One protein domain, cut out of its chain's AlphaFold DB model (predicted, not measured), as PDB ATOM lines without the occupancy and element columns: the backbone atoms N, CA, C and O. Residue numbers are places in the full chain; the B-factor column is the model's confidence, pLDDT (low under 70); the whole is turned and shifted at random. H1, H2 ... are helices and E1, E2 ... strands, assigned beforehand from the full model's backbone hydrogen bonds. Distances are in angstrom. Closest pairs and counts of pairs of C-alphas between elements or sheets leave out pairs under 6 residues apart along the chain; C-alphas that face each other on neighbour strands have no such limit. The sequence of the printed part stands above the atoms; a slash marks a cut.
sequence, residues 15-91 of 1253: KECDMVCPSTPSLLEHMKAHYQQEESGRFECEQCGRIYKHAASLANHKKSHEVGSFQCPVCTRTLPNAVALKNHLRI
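This is residues 15 to 91 of the 1253 residues of an uncharacterized protein of Sphaeramia orbicularis (orbiculate cardinalfish) (UniProt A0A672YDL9). Three small parts are strung out in a row along an extended chain: helix H1 at one end, a short strand hairpin E1 E2 with helix H2 packed on it in the middle, and helix H3 with a looped stretch, residues 66 to 81, at the other end. H1 has no helix touching it, and the chain runs outward through residues 15 to 22 before it folds back into H1. The printed part has 77 residues with three named helices and two named strands, in the order H1, E1, E2, H2, H3; the sheet has the order E1 - E2 and is antiparallel, and the class is mostly helix. The whole is extended, with a radius of gyration of the C-alphas of 20.6 A, and the C-alphas span 63 by 27 by 16 A, a rod.

Begin at the small sheet. Strand E1 is residues 43 to 45, and strand E2 is residues 50 to 52. Look next at H2, residues 55 to 65, which measures 15.8 A from first to last C-alpha. Go back along the chain to H1, residues 24 to 39, the longest helix by residues: find C-alpha 24 at (62.563, -8.295, -46.257), and from there the helix runs 22.5 A to C-alpha 39 at (53.698, -19.086, -28.649). Then go to the far end, where H3 takes residues 82 to 91 over 14.7 A and ends with C-alpha 91 at (16.155, -27.216, -33.568).

Look first at E1 and E2, a hairpin of antiparallel neighbour strands whose directions stand at 150 degrees. The C-alphas of Glu 44 and Ile 51 face each other at 4.2 A. Across this pair, N 43 and O 52 are within hydrogen-bond range at 2.8 A, and so are N 45 and O 50 at 2.8 A. Moving outward to H2, you find 6 pairs of its C-alphas with those of E1 within 8 A, the closest being those of Phe 43 and Ala 55 at 6.0 A. Between E2 and H2 there are 2 such pairs, the closest being the C-alphas of Tyr 52 and Leu 58 at 5.8 A. Farther along, H2 and H3 are close but not clearly touching, with 1 pair of C-alphas within 8 A, those of Ser 64 and Val 83 at 7.5 A. Their lines are about perpendicular, at 83 degrees. Between these two helices, look at residues 70 to 71, which form a short antiparallel pairing with residues 78 to 79. H1 is apart from E2, H2 and H3, and H3 is apart from E1 and E2. In H1 every O i to N i+4 pair is within hydrogen-bond range; in H2 it is 5 of 7 and in H3 4 of 6.

The two C-alphas farthest apart in the domain are those of Pro 22 and Thr 76, at 63.4 A, while the first and last printed C-alphas, of Lys 15 and Ile 91, are 39.3 A apart. The printed part has no cut. The links from H1 to E1, from E1 to E2 and from E2 to H2 are tight, and the link from H2 to H3, with 16 residues, is long. The mean pLDDT of the printed part of this model is 70.1, and 35 of the printed residues are under 70, among them residues 35 to 43, of which 35 to 39 belong to H1 and 43 belongs to E1, and residues 63 to 71, of which 63 to 65 belong to H2.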
ATOM      1  N   LYS A  15      51.262  -9.284 -43.507       72.06
ATOM      2  CA  LYS A  15      49.872  -9.724 -43.751       72.06
ATOM      3  C   LYS A  15      49.016  -9.899 -42.487       72.06
ATOM      4  O   LYS A  15      47.804 -10.027 -42.602       72.06
ATOM      5  N   GLU A  16      49.633  -9.944 -41.308       69.19
ATOM      6  CA  GLU A  16      48.949 -10.216 -40.035       69.19
ATOM      7  C   GLU A  16      48.656  -8.937 -39.225       69.19
ATOM      8  O   GLU A  16      47.869  -8.982 -38.282       69.19
ATOM      9  N   CYS A  17      49.246  -7.786 -39.589       77.06
ATOM     10  CA  CYS A  17      49.006  -6.501 -38.908       77.06
ATOM     11  C   CYS A  17      49.154  -5.237 -39.790       77.06
ATOM     12  O   CYS A  17      49.185  -4.126 -39.263       77.06
ATOM     13  N   ASP A  18      49.304  -5.393 -41.110       72.75
ATOM     14  CA  ASP A  18      49.543  -4.349 -42.129       72.75
ATOM     15  C   ASP A  18      50.742  -3.404 -41.890       72.75
ATOM     16  O   ASP A  18      50.961  -2.443 -42.637       72.75
ATOM     17  N   MET A  19      51.593  -3.686 -40.899       74.69
ATOM     18  CA  MET A  19      52.795  -2.896 -40.638       74.69
ATOM     19  C   MET A  19      53.804  -3.031 -41.789       74.69
ATOM     20  O   MET A  19      54.222  -4.129 -42.154       74.69
ATOM     21  N   VAL A  20      54.206  -1.894 -42.363       78.94
ATOM     22  CA  VAL A  20      55.103  -1.832 -43.525       78.94
ATOM     23  C   VAL A  20      56.565  -1.810 -43.077       78.94
ATOM     24  O   VAL A  20      57.095  -0.771 -42.681       78.94
ATOM     25  N   CYS A  21      57.234  -2.956 -43.179       81.50
ATOM     26  CA  CYS A  21      58.655  -3.103 -42.878       81.50
ATOM     27  C   CYS A  21      59.532  -2.538 -44.018       81.50
ATOM     28  O   CYS A  21      59.203  -2.706 -45.196       81.50
ATOM     29  N   PRO A  22      60.672  -1.885 -43.718       72.25
ATOM     30  CA  PRO A  22      61.513  -1.237 -44.731       72.25
ATOM     31  C   PRO A  22      62.326  -2.215 -45.601       72.25
ATOM     32  O   PRO A  22      62.848  -1.809 -46.637       72.25
ATOM     33  N   SER A  23      62.456  -3.481 -45.197       80.12
ATOM     34  CA  SER A  23      63.231  -4.513 -45.896       80.12
ATOM     35  C   SER A  23      62.679  -5.915 -45.609       80.12
ATOM     36  O   SER A  23      61.983  -6.118 -44.611       80.12
ATOM     37  N   THR A  24      62.997  -6.900 -46.456       78.12
ATOM     38  CA  THR A  24      62.563  -8.295 -46.257       78.12
ATOM     39  C   THR A  24      63.126  -8.959 -44.993       78.12
ATOM     40  O   THR A  24      62.343  -9.646 -44.340       78.12
ATOM     41  N   PRO A  25      64.387  -8.736 -44.549       78.88
ATOM     42  CA  PRO A  25      64.847  -9.266 -43.263       78.88
ATOM     43  C   PRO A  25      64.090  -8.653 -42.081       78.88
ATOM     44  O   PRO A  25      63.713  -9.375 -41.168       78.88
ATOM     45  N   SER A  26      63.784  -7.349 -42.133       76.62
ATOM     46  CA  SER A  26      63.000  -6.673 -41.090       76.62
ATOM     47  C   SER A  26      61.553  -7.176 -41.030       76.62
ATOM     48  O   SER A  26      60.995  -7.270 -39.940       76.62
ATOM     49  N   LEU A  27      60.955  -7.549 -42.171       82.56
ATOM     50  CA  LEU A  27      59.659  -8.234 -42.184       82.56
ATOM     51  C   LEU A  27      59.759  -9.640 -41.577       82.56
ATOM     52  O   LEU A  27      58.913 -10.009 -40.769       82.56
ATOM     53  N   LEU A  28      60.788 -10.412 -41.931       81.69
ATOM     54  CA  LEU A  28      60.965 -11.775 -41.430       81.69
ATOM     55  C   LEU A  28      61.245 -11.803 -39.917       81.69
ATOM     56  O   LEU A  28      60.700 -12.643 -39.207       81.69
ATOM     57  N   GLU A  29      62.037 -10.858 -39.411       81.06
ATOM     58  CA  GLU A  29      62.291 -10.653 -37.982       81.06
ATOM     59  C   GLU A  29      61.018 -10.222 -37.237       81.06
ATOM     60  O   GLU A  29      60.694 -10.784 -36.191       81.06
ATOM     61  N   HIS A  30      60.235  -9.299 -37.807       81.56
ATOM     62  CA  HIS A  30      58.939  -8.903 -37.257       81.56
ATOM     63  C   HIS A  30      57.935 -10.072 -37.216       81.56
ATOM     64  O   HIS A  30      57.299 -10.281 -36.183       81.56
ATOM     65  N   MET A  31      57.821 -10.865 -38.287       79.31
ATOM     66  CA  MET A  31      56.973 -12.063 -38.304       79.31
ATOM     67  C   MET A  31      57.464 -13.117 -37.303       79.31
ATOM     68  O   MET A  31      56.655 -13.712 -36.598       79.31
ATOM     69  N   LYS A  32      58.783 -13.307 -37.159       80.06
ATOM     70  CA  LYS A  32      59.359 -14.207 -36.147       80.06
ATOM     71  C   LYS A  32      59.019 -13.758 -34.721       80.06
ATOM     72  O   LYS A  32      58.653 -14.596 -33.902       80.06
ATOM     73  N   ALA A  33      59.063 -12.454 -34.441       73.81
ATOM     74  CA  ALA A  33      58.609 -11.901 -33.166       73.81
ATOM     75  C   ALA A  33      57.094 -12.094 -32.949       73.81
ATOM     76  O   ALA A  33      56.673 -12.361 -31.825       73.81
ATOM     77  N   HIS A  34      56.278 -12.024 -34.008       71.69
ATOM     78  CA  HIS A  34      54.838 -12.292 -33.936       71.69
ATOM     79  C   HIS A  34      54.544 -13.770 -33.615       71.69
ATOM     80  O   HIS A  34      53.784 -14.051 -32.690       71.69
ATOM     81  N   TYR A  35      55.227 -14.718 -34.273       68.44
ATOM     82  CA  TYR A  35      55.126 -16.148 -33.949       68.44
ATOM     83  C   TYR A  35      55.557 -16.463 -32.508       68.44
ATOM     84  O   TYR A  35      54.860 -17.208 -31.819       68.44
ATOM     85  N   GLN A  36      56.643 -15.848 -32.025       61.84
ATOM     86  CA  GLN A  36      57.107 -16.000 -30.638       61.84
ATOM     87  C   GLN A  36      56.126 -15.399 -29.617       61.84
ATOM     88  O   GLN A  36      55.908 -15.981 -28.554       61.84
ATOM     89  N   GLN A  37      55.485 -14.265 -29.933       58.34
ATOM     90  CA  GLN A  37      54.416 -13.718 -29.094       58.34
ATOM     91  C   GLN A  37      53.185 -14.628 -29.071       58.34
ATOM     92  O   GLN A  37      52.643 -14.864 -27.991       58.34
ATOM     93  N   GLU A  38      52.768 -15.193 -30.207       57.66
ATOM     94  CA  GLU A  38      51.681 -16.173 -30.207       57.66
ATOM     95  C   GLU A  38      52.014 -17.420 -29.372       57.66
ATOM     96  O   GLU A  38      51.162 -17.880 -28.615       57.66
ATOM     97  N   GLU A  39      53.237 -17.953 -29.467       57.12
ATOM     98  CA  GLU A  39      53.698 -19.086 -28.649       57.12
ATOM     99  C   GLU A  39      53.571 -18.812 -27.149       57.12
ATOM    100  O   GLU A  39      53.070 -19.663 -26.417       57.12
ATOM    101  N   SER A  40      53.898 -17.596 -26.703       53.38
ATOM    102  CA  SER A  40      53.765 -17.197 -25.294       53.38
ATOM    103  C   SER A  40      52.318 -17.091 -24.771       53.38
ATOM    104  O   SER A  40      52.121 -16.936 -23.566       53.38
ATOM    105  N   GLY A  41      51.306 -17.175 -25.646       55.50
ATOM    106  CA  GLY A  41      49.880 -17.039 -25.305       55.50
ATOM    107  C   GLY A  41      49.002 -18.256 -25.634       55.50
ATOM    108  O   GLY A  41      47.775 -18.166 -25.540       55.50
ATOM    109  N   ARG A  42      49.591 -19.383 -26.055       67.19
ATOM    110  CA  ARG A  42      48.869 -20.601 -26.462       67.19
ATOM    111  C   ARG A  42      48.575 -21.518 -25.260       67.19
ATOM    112  O   ARG A  42      49.482 -22.078 -24.662       67.19
ATOM    113  N   PHE A  43      47.293 -21.711 -24.934       69.75
ATOM    114  CA  PHE A  43      46.812 -22.618 -23.880       69.75
ATOM    115  C   PHE A  43      46.295 -23.930 -24.489       69.75
ATOM    116  O   PHE A  43      45.236 -23.944 -25.119       69.75
ATOM    117  N   GLU A  44      47.014 -25.034 -24.305       73.75
ATOM    118  CA  GLU A  44      46.661 -26.332 -24.895       73.75
ATOM    119  C   GLU A  44      45.729 -27.181 -24.014       73.75
ATOM    120  O   GLU A  44      45.791 -27.166 -22.784       73.75
ATOM    121  N   CYS A  45      44.839 -27.940 -24.654       74.31
ATOM    122  CA  CYS A  45      44.001 -28.936 -24.007       74.31
ATOM    123  C   CYS A  45      44.674 -30.310 -24.027       74.31
ATOM    124  O   CYS A  45      44.504 -31.069 -24.976       74.31
ATOM    125  N   GLU A  46      45.355 -30.650 -22.934       69.06
ATOM    126  CA  GLU A  46      46.104 -31.905 -22.719       69.06
ATOM    127  C   GLU A  46      45.321 -33.191 -23.063       69.06
ATOM    128  O   GLU A  46      45.913 -34.202 -23.415       69.06
ATOM    129  N   GLN A  47      43.984 -33.161 -23.001       61.31
ATOM    130  CA  GLN A  47      43.112 -34.295 -23.345       61.31
ATOM    131  C   GLN A  47      42.882 -34.494 -24.859       61.31
ATOM    132  O   GLN A  47      42.292 -35.499 -25.249       61.31
ATOM    133  N   CYS A  48      43.263 -33.544 -25.723       70.50
ATOM    134  CA  CYS A  48      42.975 -33.611 -27.166       70.50
ATOM    135  C   CYS A  48      43.896 -32.770 -28.081       70.50
ATOM    136  O   CYS A  48      43.574 -32.592 -29.257       70.50
ATOM    137  N   GLY A  49      44.984 -32.190 -27.559       67.31
ATOM    138  CA  GLY A  49      45.951 -31.377 -28.314       67.31
ATOM    139  C   GLY A  49      45.419 -30.046 -28.867       67.31
ATOM    140  O   GLY A  49      46.089 -29.371 -29.647       67.31
ATOM    141  N   ARG A  50      44.184 -29.643 -28.531       67.56
ATOM    142  CA  ARG A  50      43.577 -28.424 -29.092       67.56
ATOM    143  C   ARG A  50      44.089 -27.178 -28.383       67.56
ATOM    144  O   ARG A  50      43.940 -27.044 -27.171       67.56
ATOM    145  N   ILE A  51      44.641 -26.250 -29.159       69.62
ATOM    146  CA  ILE A  51      45.263 -25.023 -28.659       69.62
ATOM    147  C   ILE A  51      44.272 -23.850 -28.700       69.62
ATOM    148  O   ILE A  51      43.635 -23.585 -29.719       69.62
ATOM    149  N   TYR A  52      44.180 -23.108 -27.595       76.44
ATOM    150  CA  TYR A  52      43.288 -21.963 -27.409       76.44
ATOM    151  C   TYR A  52      44.085 -20.700 -27.078       76.44
ATOM    152  O   TYR A  52      44.980 -20.726 -26.241       76.44
ATOM    153  N   LYS A  53      43.729 -19.553 -27.673       70.62
ATOM    154  CA  LYS A  53      44.428 -18.274 -27.413       70.62
ATOM    155  C   LYS A  53      44.160 -17.680 -26.016       70.62
ATOM    156  O   LYS A  53      44.790 -16.697 -25.640       70.62
ATOM    157  N   HIS A  54      43.221 -18.246 -25.245       74.81
ATOM    158  CA  HIS A  54      42.839 -17.767 -23.909       74.81
ATOM    159  C   HIS A  54      42.474 -18.924 -22.964       74.81
ATOM    160  O   HIS A  54      41.700 -19.813 -23.332       74.81
ATOM    161  N   ALA A  55      42.920 -18.849 -21.705       71.31
ATOM    162  CA  ALA A  55      42.611 -19.832 -20.660       71.31
ATOM    163  C   ALA A  55      41.100 -20.043 -20.426       71.31
ATOM    164  O   ALA A  55      40.663 -21.167 -20.197       71.31
ATOM    165  N   ALA A  56      40.277 -18.994 -20.539       66.88
ATOM    166  CA  ALA A  56      38.820 -19.106 -20.399       66.88
ATOM    167  C   ALA A  56      38.167 -19.924 -21.534       66.88
ATOM    168  O   ALA A  56      37.196 -20.648 -21.307       66.88
ATOM    169  N   SER A  57      38.719 -19.854 -22.750       74.19
ATOM    170  CA  SER A  57      38.285 -20.680 -23.882       74.19
ATOM    171  C   SER A  57      38.688 -22.141 -23.683       74.19
ATOM    172  O   SER A  57      37.860 -23.025 -23.899       74.19
ATOM    173  N   LEU A  58      39.905 -22.390 -23.182       76.12
ATOM    174  CA  LEU A  58      40.342 -23.727 -22.775       76.12
ATOM    175  C   LEU A  58      39.450 -24.299 -21.660       76.12
ATOM    176  O   LEU A  58      39.012 -25.438 -21.761       76.12
ATOM    177  N   ALA A  59      39.121 -23.518 -20.627       70.81
ATOM    178  CA  ALA A  59      38.271 -23.967 -19.521       70.81
ATOM    179  C   ALA A  59      36.852 -24.353 -19.982       70.81
ATOM    180  O   ALA A  59      36.319 -25.378 -19.559       70.81
ATOM    181  N   ASN A  60      36.258 -23.582 -20.900       67.69
ATOM    182  CA  ASN A  60      34.977 -23.943 -21.513       67.69
ATOM    183  C   ASN A  60      35.087 -25.153 -22.460       67.69
ATOM    184  O   ASN A  60      34.117 -25.895 -22.593       67.69
ATOM    185  N   HIS A  61      36.247 -25.394 -23.082       75.50
ATOM    186  CA  HIS A  61      36.476 -26.614 -23.857       75.50
ATOM    187  C   HIS A  61      36.709 -27.849 -22.972       75.50
ATOM    188  O   HIS A  61      36.153 -28.901 -23.280       75.50
ATOM    189  N   LYS A  62      37.427 -27.745 -21.844       70.81
ATOM    190  CA  LYS A  62      37.585 -28.867 -20.899       70.81
ATOM    191  C   LYS A  62      36.215 -29.371 -20.396       70.81
ATOM    192  O   LYS A  62      35.998 -30.576 -20.363       70.81
ATOM    193  N   LYS A  63      35.231 -28.479 -20.203       65.88
ATOM    194  CA  LYS A  63      33.817 -28.833 -19.926       65.88
ATOM    195  C   LYS A  63      33.068 -29.546 -21.064       65.88
ATOM    196  O   LYS A  63      31.991 -30.082 -20.841       65.88
ATOM    197  N   SER A  64      33.591 -29.570 -22.291       59.31
ATOM    198  CA  SER A  64      33.004 -30.383 -23.374       59.31
ATOM    199  C   SER A  64      33.437 -31.856 -23.338       59.31
ATOM    200  O   SER A  64      32.791 -32.675 -23.991       59.31
ATOM    201  N   HIS A  65      34.453 -32.184 -22.525       62.44
ATOM    202  CA  HIS A  65      34.870 -33.555 -22.187       62.44
ATOM    203  C   HIS A  65      34.165 -34.104 -20.930       62.44
ATOM    204  O   HIS A  65      34.405 -35.245 -20.543       62.44
ATOM    205  N   GLU A  66      33.271 -33.333 -20.297       57.47
ATOM    206  CA  GLU A  66      32.355 -33.828 -19.258       57.47
ATOM    207  C   GLU A  66      31.218 -34.621 -19.935       57.47
ATOM    208  O   GLU A  66      30.172 -34.078 -20.305       57.47
ATOM    209  N   VAL A  67      31.472 -35.912 -20.179       55.06
ATOM    210  CA  VAL A  67      30.558 -36.825 -20.883       55.06
ATOM    211  C   VAL A  67      29.437 -37.304 -19.958       55.06
ATOM    212  O   VAL A  67      29.682 -37.746 -18.838       55.06
ATOM    213  N   GLY A  68      28.200 -37.275 -20.457       59.78
ATOM    214  CA  GLY A  68      27.020 -37.814 -19.781       59.78
ATOM    215  C   GLY A  68      25.859 -37.992 -20.758       59.78
ATOM    216  O   GLY A  68      25.741 -37.251 -21.731       59.78
ATOM    217  N   SER A  69      25.003 -38.987 -20.535       61.06
ATOM    218  CA  SER A  69      23.882 -39.332 -21.418       61.06
ATOM    219  C   SER A  69      22.650 -38.452 -21.158       61.06
ATOM    220  O   SER A  69      21.730 -38.826 -20.438       61.06
ATOM    221  N   PHE A  70      22.605 -37.272 -21.779       61.72
ATOM    222  CA  PHE A  70      21.488 -36.333 -21.647       61.72
ATOM    223  C   PHE A  70      20.405 -36.615 -22.698       61.72
ATOM    224  O   PHE A  70      20.599 -36.351 -23.887       61.72
ATOM    225  N   GLN A  71      19.258 -37.148 -22.278       64.00
ATOM    226  CA  GLN A  71      18.148 -37.465 -23.180       64.00
ATOM    227  C   GLN A  71      17.285 -36.235 -23.496       64.00
ATOM    228  O   GLN A  71      16.953 -35.441 -22.618       64.00
ATOM    229  N   CYS A  72      16.925 -36.062 -24.769       73.19
ATOM    230  CA  CYS A  72      16.059 -34.979 -25.223       73.19
ATOM    231  C   CYS A  72      14.593 -35.245 -24.836       73.19
ATOM    232  O   CYS A  72      14.024 -36.208 -25.347       73.19
ATOM    233  N   PRO A  73      13.933 -34.399 -24.020       64.56
ATOM    234  CA  PRO A  73      12.541 -34.623 -23.621       64.56
ATOM    235  C   PRO A  73      11.523 -34.462 -24.764       64.56
ATOM    236  O   PRO A  73      10.393 -34.907 -24.622       64.56
ATOM    237  N   VAL A  74      11.902 -33.844 -25.893       70.81
ATOM    238  CA  VAL A  74      10.992 -33.584 -27.029       70.81
ATOM    239  C   VAL A  74      10.966 -34.735 -28.041       70.81
ATOM    240  O   VAL A  74       9.929 -35.010 -28.630       70.81
ATOM    241  N   CYS A  75      12.094 -35.422 -28.260       80.06
ATOM    242  CA  CYS A  75      12.192 -36.497 -29.261       80.06
ATOM    243  C   CYS A  75      13.045 -37.697 -28.807       80.06
ATOM    244  O   CYS A  75      13.662 -38.366 -29.637       80.06
ATOM    245  N   THR A  76      13.174 -37.886 -27.488       69.19
ATOM    246  CA  THR A  76      13.828 -39.006 -26.770       69.19
ATOM    247  C   THR A  76      15.257 -39.393 -27.191       69.19
ATOM    248  O   THR A  76      15.812 -40.360 -26.672       69.19
ATOM    249  N   ARG A  77      15.924 -38.618 -28.055       67.38
ATOM    250  CA  ARG A  77      17.317 -38.855 -28.472       67.38
ATOM    251  C   ARG A  77      18.304 -38.567 -27.342       67.38
ATOM    252  O   ARG A  77      18.346 -37.453 -26.821       67.38
ATOM    253  N   THR A  78      19.129 -39.553 -27.009       64.31
ATOM    254  CA  THR A  78      20.220 -39.444 -26.030       64.31
ATOM    255  C   THR A  78      21.439 -38.761 -26.648       64.31
ATOM    256  O   THR A  78      21.861 -39.122 -27.744       64.31
ATOM    257  N   LEU A  79      22.000 -37.761 -25.962       73.56
ATOM    258  CA  LEU A  79      23.096 -36.924 -26.459       73.56
ATOM    259  C   LEU A  79      24.268 -36.901 -25.458       73.56
ATOM    260  O   LEU A  79      24.025 -36.884 -24.253       73.56
ATOM    261  N   PRO A  80      25.535 -36.893 -25.923       59.81
ATOM    262  CA  PRO A  80      26.699 -37.239 -25.095       59.81
ATOM    263  C   PRO A  80      27.202 -36.131 -24.155       59.81
ATOM    264  O   PRO A  80      28.085 -36.384 -23.338       59.81
ATOM    265  N   ASN A  81      26.691 -34.900 -24.273       67.31
ATOM    266  CA  ASN A  81      26.911 -33.834 -23.293       67.31
ATOM    267  C   ASN A  81      25.771 -32.796 -23.321       67.31
ATOM    268  O   ASN A  81      25.004 -32.689 -24.286       67.31
ATOM    269  N   ALA A  82      25.667 -31.995 -22.257       68.62
ATOM    270  CA  ALA A  82      24.587 -31.021 -22.090       68.62
ATOM    271  C   ALA A  82      24.606 -29.890 -23.143       68.62
ATOM    272  O   ALA A  82      23.569 -29.288 -23.429       68.62
ATOM    273  N   VAL A  83      25.762 -29.607 -23.757       71.12
ATOM    274  CA  VAL A  83      25.894 -28.600 -24.826       71.12
ATOM    275  C   VAL A  83      25.269 -29.106 -26.128       71.12
ATOM    276  O   VAL A  83      24.542 -28.358 -26.785       71.12
ATOM    277  N   ALA A  84      25.474 -30.384 -26.467       69.12
ATOM    278  CA  ALA A  84      24.803 -31.037 -27.585       69.12
ATOM    279  C   ALA A  84      23.278 -31.026 -27.394       69.12
ATOM    280  O   ALA A  84      22.564 -30.599 -28.302       69.12
ATOM    281  N   LEU A  85      22.778 -31.363 -26.195       74.69
ATOM    282  CA  LEU A  85      21.349 -31.255 -25.880       74.69
ATOM    283  C   LEU A  85      20.828 -29.813 -26.028       74.69
ATOM    284  O   LEU A  85      19.802 -29.595 -26.668       74.69
ATOM    285  N   LYS A  86      21.546 -28.808 -25.515       72.69
ATOM    286  CA  LYS A  86      21.119 -27.397 -25.566       72.69
ATOM    287  C   LYS A  86      21.214 -26.753 -26.961       72.69
ATOM    288  O   LYS A  86      20.609 -25.704 -27.191       72.69
ATOM    289  N   ASN A  87      21.948 -27.361 -27.896       70.12
ATOM    290  CA  ASN A  87      21.885 -27.035 -29.324       70.12
ATOM    291  C   ASN A  87      20.771 -27.815 -30.038       70.12
ATOM    292  O   ASN A  87      20.026 -27.217 -30.805       70.12
ATOM    293  N   HIS A  88      20.603 -29.107 -29.752       75.25
ATOM    294  CA  HIS A  88      19.559 -29.940 -30.351       75.25
ATOM    295  C   HIS A  88      18.140 -29.467 -29.985       75.25
ATOM    296  O   HIS A  88      17.291 -29.342 -30.863       75.25
ATOM    297  N   LEU A  89      17.904 -29.080 -28.726       71.25
ATOM    298  CA  LEU A  89      16.656 -28.434 -28.298       71.25
ATOM    299  C   LEU A  89      16.367 -27.123 -29.043       71.25
ATOM    300  O   LEU A  89      15.210 -26.737 -29.137       71.25
ATOM    301  N   ARG A  90      17.382 -26.460 -29.615       75.31
ATOM    302  CA  ARG A  90      17.185 -25.244 -30.417       75.31
ATOM    303  C   ARG A  90      16.625 -25.532 -31.813       75.31
ATOM    304  O   ARG A  90      16.058 -24.634 -32.420       75.31
ATOM    305  N   ILE A  91      16.761 -26.766 -32.305       68.44
ATOM    306  CA  ILE A  91      16.155 -27.216 -33.568       68.44
ATOM    307  C   ILE A  91      14.633 -27.302 -33.386       68.44
ATOM    308  O   ILE A  91      13.888 -26.704 -34.155       68.44
TER     309      ILE A  91